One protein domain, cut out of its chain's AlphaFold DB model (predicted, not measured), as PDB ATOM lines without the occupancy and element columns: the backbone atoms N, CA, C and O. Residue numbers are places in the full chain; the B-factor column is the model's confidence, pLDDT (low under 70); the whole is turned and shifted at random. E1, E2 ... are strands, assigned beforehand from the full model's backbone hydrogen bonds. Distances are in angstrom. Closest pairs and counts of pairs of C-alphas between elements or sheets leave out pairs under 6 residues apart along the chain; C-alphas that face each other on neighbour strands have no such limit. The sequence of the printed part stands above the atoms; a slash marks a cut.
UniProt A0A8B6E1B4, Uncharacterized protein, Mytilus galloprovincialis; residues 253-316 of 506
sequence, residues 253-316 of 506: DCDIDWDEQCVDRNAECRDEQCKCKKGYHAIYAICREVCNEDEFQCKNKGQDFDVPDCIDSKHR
ATOM      1  N   ASP A 253     -29.091 -26.798  60.815       81.44
ATOM      2  CA  ASP A 253     -28.558 -27.224  62.111       81.44
ATOM      3  C   ASP A 253     -29.318 -28.467  62.629       81.44
ATOM      4  O   ASP A 253     -30.552 -28.473  62.665       81.44
ATOM      5  N   CYS A 254     -28.594 -29.517  63.021       84.69
ATOM      6  CA  CYS A 254     -29.140 -30.797  63.488       84.69
ATOM      7  C   CYS A 254     -28.462 -31.274  64.780       84.69
ATOM      8  O   CYS A 254     -27.331 -30.903  65.090       84.69
ATOM      9  N   ASP A 255     -29.168 -32.119  65.528       80.25
ATOM     10  CA  ASP A 255     -28.699 -32.710  66.782       80.25
ATOM     11  C   ASP A 255     -28.176 -34.136  66.526       80.25
ATOM     12  O   ASP A 255     -28.847 -34.941  65.875       80.25
ATOM     13  N   ILE A 256     -26.973 -34.441  67.024       64.06
ATOM     14  CA  ILE A 256     -26.216 -35.672  66.721       64.06
ATOM     15  C   ILE A 256     -26.931 -36.923  67.263       64.06
ATOM     16  O   ILE A 256     -26.802 -38.001  66.690       64.06
ATOM     17  N   ASP A 257     -27.756 -36.780  68.303       63.44
ATOM     18  CA  ASP A 257     -28.592 -37.868  68.830       63.44
ATOM     19  C   ASP A 257     -29.771 -38.254  67.888       63.44
ATOM     20  O   ASP A 257     -30.569 -39.129  68.236       63.44
ATOM     21  N   TRP A 258     -29.935 -37.612  66.713       57.88
ATOM     22  CA  TRP A 258     -31.160 -37.697  65.896       57.88
ATOM     23  C   TRP A 258     -30.965 -37.690  64.358       57.88
ATOM     24  O   TRP A 258     -31.541 -36.849  63.658       57.88
ATOM     25  N   ASP A 259     -30.257 -38.676  63.796       53.28
ATOM     26  CA  ASP A 259     -30.050 -38.827  62.336       53.28
ATOM     27  C   ASP A 259     -31.329 -38.774  61.462       53.28
ATOM     28  O   ASP A 259     -31.273 -38.364  60.303       53.28
ATOM     29  N   GLU A 260     -32.505 -39.138  61.992       56.50
ATOM     30  CA  GLU A 260     -33.783 -39.078  61.254       56.50
ATOM     31  C   GLU A 260     -34.250 -37.651  60.896       56.50
ATOM     32  O   GLU A 260     -35.241 -37.486  60.175       56.50
ATOM     33  N   GLN A 261     -33.587 -36.609  61.408       70.19
ATOM     34  CA  GLN A 261     -34.051 -35.232  61.250       70.19
ATOM     35  C   GLN A 261     -33.736 -34.616  59.883       70.19
ATOM     36  O   GLN A 261     -34.442 -33.684  59.506       70.19
ATOM     37  N   CYS A 262     -32.777 -35.119  59.098       82.12
ATOM     38  CA  CYS A 262     -32.507 -34.549  57.773       82.12
ATOM     39  C   CYS A 262     -33.662 -34.813  56.772       82.12
ATOM     40  O   CYS A 262     -34.243 -35.899  56.718       82.12
ATOM     41  N   VAL A 263     -34.019 -33.799  55.969       84.75
ATOM     42  CA  VAL A 263     -35.034 -33.887  54.892       84.75
ATOM     43  C   VAL A 263     -34.626 -34.928  53.851       84.75
ATOM     44  O   VAL A 263     -35.445 -35.742  53.424       84.75
ATOM     45  N   ASP A 264     -33.356 -34.873  53.464       81.38
ATOM     46  CA  ASP A 264     -32.749 -35.663  52.406       81.38
ATOM     47  C   ASP A 264     -32.307 -37.043  52.931       81.38
ATOM     48  O   ASP A 264     -31.627 -37.143  53.954       81.38
ATOM     49  N   ARG A 265     -32.684 -38.120  52.227       85.56
ATOM     50  CA  ARG A 265     -32.357 -39.511  52.610       85.56
ATOM     51  C   ARG A 265     -30.860 -39.820  52.515       85.56
ATOM     52  O   ARG A 265     -30.363 -40.679  53.249       85.56
ATOM     53  N   ASN A 266     -30.154 -39.111  51.643       87.25
ATOM     54  CA  ASN A 266     -28.731 -39.247  51.366       87.25
ATOM     55  C   ASN A 266     -27.891 -38.267  52.215       87.25
ATOM     56  O   ASN A 266     -26.667 -38.236  52.088       87.25
ATOM     57  N   ALA A 267     -28.516 -37.520  53.134       88.31
ATOM     58  CA  ALA A 267     -27.844 -36.747  54.178       88.31
ATOM     59  C   ALA A 267     -27.755 -37.501  55.521       88.31
ATOM     60  O   ALA A 267     -28.513 -38.435  55.786       88.31
ATOM     61  N   GLU A 268     -26.818 -37.087  56.368       90.19
ATOM     62  CA  GLU A 268     -26.589 -37.520  57.756       90.19
ATOM     63  C   GLU A 268     -26.286 -36.288  58.630       90.19
ATOM     64  O   GLU A 268     -25.894 -35.240  58.099       90.19
ATOM     65  N   CYS A 269     -26.442 -36.387  59.954       89.88
ATOM     66  CA  CYS A 269     -26.069 -35.287  60.844       89.88
ATOM     67  C   CYS A 269     -24.563 -35.344  61.156       89.88
ATOM     68  O   CYS A 269     -24.107 -36.196  61.916       89.88
ATOM     69  N   ARG A 270     -23.764 -34.438  60.573       89.19
ATOM     70  CA  ARG A 270     -22.301 -34.406  60.762       89.19
ATOM     71  C   ARG A 270     -21.840 -33.000  61.131       89.19
ATOM     72  O   ARG A 270     -22.145 -32.041  60.427       89.19
ATOM     73  N   ASP A 271     -21.095 -32.872  62.227       87.25
ATOM     74  CA  ASP A 271     -20.667 -31.592  62.820       87.25
ATOM     75  C   ASP A 271     -21.848 -30.603  62.982       87.25
ATOM     76  O   ASP A 271     -21.851 -29.517  62.404       87.25
ATOM     77  N   GLU A 272     -22.886 -31.043  63.708       83.94
ATOM     78  CA  GLU A 272     -24.119 -30.290  64.031       83.94
ATOM     79  C   GLU A 272     -24.916 -29.780  62.806       83.94
ATOM     80  O   GLU A 272     -25.785 -28.919  62.937       83.94
ATOM     81  N   GLN A 273     -24.655 -30.299  61.597       86.81
ATOM     82  CA  GLN A 273     -25.329 -29.896  60.355       86.81
ATOM     83  C   GLN A 273     -25.673 -31.092  59.463       86.81
ATOM     84  O   GLN A 273     -24.874 -32.017  59.312       86.81
ATOM     85  N   CYS A 274     -26.833 -31.049  58.801       87.94
ATOM     86  CA  CYS A 274     -27.183 -32.040  57.783       87.94
ATOM     87  C   CYS A 274     -26.228 -31.916  56.585       87.94
ATOM     88  O   CYS A 274     -26.215 -30.890  55.901       87.94
ATOM     89  N   LYS A 275     -25.433 -32.954  56.316       89.44
ATOM     90  CA  LYS A 275     -24.435 -33.010  55.231       89.44
ATOM     91  C   LYS A 275     -24.572 -34.321  54.462       89.44
ATOM     92  O   LYS A 275     -25.062 -35.304  55.006       89.44
ATOM     93  N   CYS A 276     -24.131 -34.358  53.207       91.19
ATOM     94  CA  CYS A 276     -24.244 -35.572  52.401       91.19
ATOM     95  C   CYS A 276     -23.385 -36.729  52.945       91.19
ATOM     96  O   CYS A 276     -22.248 -36.547  53.411       91.19
ATOM     97  N   LYS A 277     -23.956 -37.934  52.876       91.81
ATOM     98  CA  LYS A 277     -23.299 -39.211  53.166       91.81
ATOM     99  C   LYS A 277     -22.119 -39.424  52.219       91.81
ATOM    100  O   LYS A 277     -22.065 -38.873  51.120       91.81
ATOM    101  N   LYS A 278     -21.145 -40.237  52.630       89.50
ATOM    102  CA  LYS A 278     -20.008 -40.584  51.764       89.50
ATOM    103  C   LYS A 278     -20.517 -41.275  50.487       89.50
ATOM    104  O   LYS A 278     -21.255 -42.246  50.589       89.50
ATOM    105  N   GLY A 279     -20.091 -40.784  49.322       83.81
ATOM    106  CA  GLY A 279     -20.609 -41.202  48.009       83.81
ATOM    107  C   GLY A 279     -21.627 -40.229  47.403       83.81
ATOM    108  O   GLY A 279     -21.996 -40.398  46.250       83.81
ATOM    109  N   TYR A 280     -22.029 -39.189  48.142       87.88
ATOM    110  CA  TYR A 280     -22.975 -38.167  47.693       87.88
ATOM    111  C   TYR A 280     -22.385 -36.759  47.852       87.88
ATOM    112  O   TYR A 280     -21.645 -36.486  48.803       87.88
ATOM    113  N   HIS A 281     -22.739 -35.845  46.950       84.81
ATOM    114  CA  HIS A 281     -22.399 -34.419  47.008       84.81
ATOM    115  C   HIS A 281     -23.666 -33.552  46.936       84.81
ATOM    116  O   HIS A 281     -24.764 -34.039  46.681       84.81
ATOM    117  N   ALA A 282     -23.535 -32.258  47.231       81.19
ATOM    118  CA  ALA A 282     -24.673 -31.347  47.285       81.19
ATOM    119  C   ALA A 282     -24.843 -30.590  45.961       81.19
ATOM    120  O   ALA A 282     -24.094 -29.655  45.677       81.19
ATOM    121  N   ILE A 283     -25.875 -30.928  45.185       72.06
ATOM    122  CA  ILE A 283     -26.272 -30.176  43.986       72.06
ATOM    123  C   ILE A 283     -27.702 -29.657  44.191       72.06
ATOM    124  O   ILE A 283     -28.608 -30.405  44.545       72.06
ATOM    125  N   TYR A 284     -27.901 -28.345  44.020       69.88
ATOM    126  CA  TYR A 284     -29.173 -27.639  44.284       69.88
ATOM    127  C   TYR A 284     -29.778 -27.902  45.684       69.88
ATOM    128  O   TYR A 284     -30.994 -27.905  45.851       69.88
ATOM    129  N   ALA A 285     -28.921 -28.095  46.696       71.50
ATOM    130  CA  ALA A 285     -29.285 -28.465  48.072       71.50
ATOM    131  C   ALA A 285     -29.987 -29.839  48.231       71.50
ATOM    132  O   ALA A 285     -30.660 -30.069  49.235       71.50
ATOM    133  N   ILE A 286     -29.774 -30.748  47.273       80.25
ATOM    134  CA  ILE A 286     -30.122 -32.177  47.319       80.25
ATOM    135  C   ILE A 286     -28.814 -32.986  47.300       80.25
ATOM    136  O   ILE A 286     -27.855 -32.588  46.633       80.25
ATOM    137  N   CYS A 287     -28.758 -34.103  48.024       84.75
ATOM    138  CA  CYS A 287     -27.613 -35.013  48.027       84.75
ATOM    139  C   CYS A 287     -27.707 -36.015  46.867       84.75
ATOM    140  O   CYS A 287     -28.368 -37.053  46.968       84.75
ATOM    141  N   ARG A 288     -27.029 -35.670  45.771       84.94
ATOM    142  CA  ARG A 288     -26.951 -36.427  44.513       84.94
ATOM    143  C   ARG A 288     -25.759 -37.387  44.543       84.94
ATOM    144  O   ARG A 288     -24.796 -37.147  45.274       84.94
ATOM    145  N   GLU A 289     -25.830 -38.492  43.808       86.25
ATOM    146  CA  GLU A 289     -24.755 -39.499  43.797       86.25
ATOM    147  C   GLU A 289     -23.481 -38.976  43.099       86.25
ATOM    148  O   GLU A 289     -23.539 -38.153  42.180       86.25
ATOM    149  N   VAL A 290     -22.302 -39.416  43.552       86.00
ATOM    150  CA  VAL A 290     -21.016 -39.100  42.913       86.00
ATOM    151  C   VAL A 290     -20.701 -40.179  41.879       86.00
ATOM    152  O   VAL A 290     -20.226 -41.257  42.232       86.00
ATOM    153  N   CYS A 291     -20.961 -39.864  40.612       88.19
ATOM    154  CA  CYS A 291     -20.730 -40.756  39.476       88.19
ATOM    155  C   CYS A 291     -19.246 -41.119  39.289       88.19
ATOM    156  O   CYS A 291     -18.351 -40.349  39.651       88.19
ATOM    157  N   ASN A 292     -18.994 -42.285  38.693       87.94
ATOM    158  CA  ASN A 292     -17.658 -42.794  38.379       87.94
ATOM    159  C   ASN A 292     -17.044 -42.097  37.143       87.94
ATOM    160  O   ASN A 292     -17.715 -41.349  36.436       87.94
ATOM    161  N   GLU A 293     -15.752 -42.326  36.864       83.31
ATOM    162  CA  GLU A 293     -15.043 -41.682  35.735       83.31
ATOM    163  C   GLU A 293     -15.599 -42.071  34.349       83.31
ATOM    164  O   GLU A 293     -15.406 -41.344  33.375       83.31
ATOM    165  N   ASP A 294     -16.292 -43.207  34.262       88.38
ATOM    166  CA  ASP A 294     -16.987 -43.728  33.087       88.38
ATOM    167  C   ASP A 294     -18.479 -43.338  33.022       88.38
ATOM    168  O   ASP A 294     -19.163 -43.662  32.050       88.38
ATOM    169  N   GLU A 295     -18.987 -42.547  33.970       90.94
ATOM    170  CA  GLU A 295     -20.395 -42.141  34.057       90.94
ATOM    171  C   GLU A 295     -20.598 -40.627  33.865       90.94
ATOM    172  O   GLU A 295     -19.872 -39.782  34.388       90.94
ATOM    173  N   PHE A 296     -21.647 -40.261  33.129       88.50
ATOM    174  CA  PHE A 296     -22.095 -38.886  32.971       88.50
ATOM    175  C   PHE A 296     -23.122 -38.518  34.050       88.50
ATOM    176  O   PHE A 296     -24.138 -39.192  34.223       88.50
ATOM    177  N   GLN A 297     -22.875 -37.402  34.738       87.69
ATOM    178  CA  GLN A 297     -23.778 -36.847  35.741       87.69
ATOM    179  C   GLN A 297     -24.906 -36.026  35.100       87.69
ATOM    180  O   GLN A 297     -24.665 -34.968  34.504       87.69
ATOM    181  N   CYS A 298     -26.145 -36.475  35.294       87.50
ATOM    182  CA  CYS A 298     -27.342 -35.738  34.909       87.50
ATOM    183  C   CYS A 298     -27.511 -34.468  35.762       87.50
ATOM    184  O   CYS A 298     -27.165 -34.426  36.945       87.50
ATOM    185  N   LYS A 299     -28.052 -33.398  35.168       82.44
ATOM    186  CA  LYS A 299     -28.232 -32.108  35.860       82.44
ATOM    187  C   LYS A 299     -29.501 -32.075  36.723       82.44
ATOM    188  O   LYS A 299     -29.541 -31.249  37.632       82.44
ATOM    189  N   ASN A 300     -30.496 -32.930  36.456       74.44
ATOM    190  CA  ASN A 300     -31.704 -33.208  37.256       74.44
ATOM    191  C   ASN A 300     -32.292 -31.975  37.978       74.44
ATOM    192  O   ASN A 300     -32.520 -31.979  39.193       74.44
ATOM    193  N   LYS A 301     -32.484 -30.873  37.236       65.38
ATOM    194  CA  LYS A 301     -32.755 -29.540  37.808       65.38
ATOM    195  C   LYS A 301     -34.115 -29.448  38.509       65.38
ATOM    196  O   LYS A 301     -35.119 -29.106  37.891       65.38
ATOM    197  N   GLY A 302     -34.131 -29.687  39.819       55.94
ATOM    198  CA  GLY A 302     -35.344 -29.591  40.638       55.94
ATOM    199  C   GLY A 302     -36.363 -30.707  40.386       55.94
ATOM    200  O   GLY A 302     -37.529 -30.533  40.720       55.94
ATOM    201  N   GLN A 303     -35.935 -31.827  39.797       61.53
ATOM    202  CA  GLN A 303     -36.746 -33.042  39.674       61.53
ATOM    203  C   GLN A 303     -36.610 -33.926  40.925       61.53
ATOM    204  O   GLN A 303     -35.597 -33.867  41.629       61.53
ATOM    205  N   ASP A 304     -37.644 -34.729  41.183       57.66
ATOM    206  CA  ASP A 304     -37.807 -35.573  42.373       57.66
ATOM    207  C   ASP A 304     -36.735 -36.675  42.540       57.66
ATOM    208  O   ASP A 304     -35.781 -36.796  41.773       57.66
ATOM    209  N   PHE A 305     -36.877 -37.474  43.600       62.28
ATOM    210  CA  PHE A 305     -35.879 -38.447  44.065       62.28
ATOM    211  C   PHE A 305     -35.739 -39.727  43.213       62.28
ATOM    212  O   PHE A 305     -34.793 -40.476  43.429       62.28
ATOM    213  N   ASP A 306     -36.657 -39.988  42.274       71.12
ATOM    214  CA  ASP A 306     -36.742 -41.245  41.503       71.12
ATOM    215  C   ASP A 306     -36.221 -41.110  40.047       71.12
ATOM    216  O   ASP A 306     -36.709 -41.780  39.136       71.12
ATOM    217  N   VAL A 307     -35.239 -40.230  39.804       76.06
ATOM    218  CA  VAL A 307     -34.567 -40.051  38.495       76.06
ATOM    219  C   VAL A 307     -33.082 -40.445  38.570       76.06
ATOM    220  O   VAL A 307     -32.475 -40.260  39.625       76.06
ATOM    221  N   PRO A 308     -32.468 -40.972  37.490       80.31
ATOM    222  CA  PRO A 308     -31.057 -41.364  37.505       80.31
ATOM    223  C   PRO A 308     -30.133 -40.143  37.606       80.31
ATOM    224  O   PRO A 308     -30.193 -39.238  36.774       80.31
ATOM    225  N   ASP A 309     -29.256 -40.125  38.611       85.00
ATOM    226  CA  ASP A 309     -28.220 -39.091  38.784       85.00
ATOM    227  C   ASP A 309     -26.988 -39.326  37.906       85.00
ATOM    228  O   ASP A 309     -26.313 -38.373  37.509       85.00
ATOM    229  N   CYS A 310     -26.721 -40.594  37.596       90.25
ATOM    230  CA  CYS A 310     -25.588 -41.071  36.820       90.25
ATOM    231  C   CYS A 310     -26.094 -41.987  35.700       90.25
ATOM    232  O   CYS A 310     -26.972 -42.824  35.921       90.25
ATOM    233  N   ILE A 311     -25.532 -41.833  34.502       90.81
ATOM    234  CA  ILE A 311     -25.731 -42.733  33.359       90.81
ATOM    235  C   ILE A 311     -24.366 -43.111  32.776       90.81
ATOM    236  O   ILE A 311     -23.417 -42.342  32.882       90.81
ATOM    237  N   ASP A 312     -24.245 -44.261  32.118       91.19
ATOM    238  CA  ASP A 312     -23.007 -44.639  31.418       91.19
ATOM    239  C   ASP A 312     -22.661 -43.603  30.328       91.19
ATOM    240  O   ASP A 312     -23.520 -43.222  29.525       91.19
ATOM    241  N   SER A 313     -21.401 -43.153  30.276       89.75
ATOM    242  CA  SER A 313     -20.944 -42.102  29.353       89.75
ATOM    243  C   SER A 313     -21.175 -42.413  27.872       89.75
ATOM    244  O   SER A 313     -21.216 -41.479  27.071       89.75
ATOM    245  N   LYS A 314     -21.374 -43.682  27.482       88.56
ATOM    246  CA  LYS A 314     -21.749 -44.061  26.106       88.56
ATOM    247  C   LYS A 314     -23.092 -43.474  25.655       88.56
ATOM    248  O   LYS A 314     -23.294 -43.325  24.455       88.56
ATOM    249  N   HIS A 315     -23.983 -43.156  26.599       91.62
ATOM    250  CA  HIS A 315     -25.302 -42.576  26.330       91.62
ATOM    251  C   HIS A 315     -25.270 -41.057  26.160       91.62
ATOM    252  O   HIS A 315     -26.208 -40.459  25.645       91.62
ATOM    253  N   ARG A 316     -24.172 -40.408  26.548       91.88
ATOM    254  CA  ARG A 316     -24.006 -38.971  26.365       91.88
ATOM    255  C   ARG A 316     -23.777 -38.663  24.881       91.88
ATOM    256  O   ARG A 316     -22.675 -38.893  24.380       91.88
TER     257      ARG A 316
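AT A GLANCE: This is residues 253 to 316 of the 506 residues of an uncharacterized protein of Mytilus galloprovincialis (UniProt A0A8B6E1B4). With little regular structure, three small antiparallel two-stranded hairpins, E1 and E2, E3 and E4, then E5 and E6, follow one another along the longest axis. The printed part has 64 residues, no named helix and six named strands, E1 to E6, all strand in class but holding only 22 residues. It is loose, with a radius of gyration of the C-alphas of 13.4 A, and spans 44 by 22 by 15 A.

HOW THE PARTS SIT: E1, residues 267 to 270, and E2, residues 273 to 276, form a hairpin at 134 degrees, with N 268 and O 275 within hydrogen-bond range at 2.8 A. E3, residues 280 to 283, and E4, residues 286 to 289, form a hairpin at 133 degrees, with N 288 and O 281 at 2.9 A. The closest C-alphas of E2 and E4, Cys 276 and Cys 287, are 5.5 A apart. E5, residues 295 to 297, and E6, residues 310 to 312, form a hairpin at 144 degrees, with N 296 and O 311 at 2.7 A.

IN THESE COORDINATES: E1 begins at C-alpha 267 (-27.844, -36.747, 54.178); E6 ends at C-alpha 312 (-23.007, -44.639, 31.418). E2 is 9.8 A long.

THE WHOLE: The farthest C-alphas, Asp 257 and Lys 314, are 43.7 A apart. The printed part has no cut. The E5 to E6 link is long. Residues 256 to 260, 284 and 301 to 305 have pLDDT under 70.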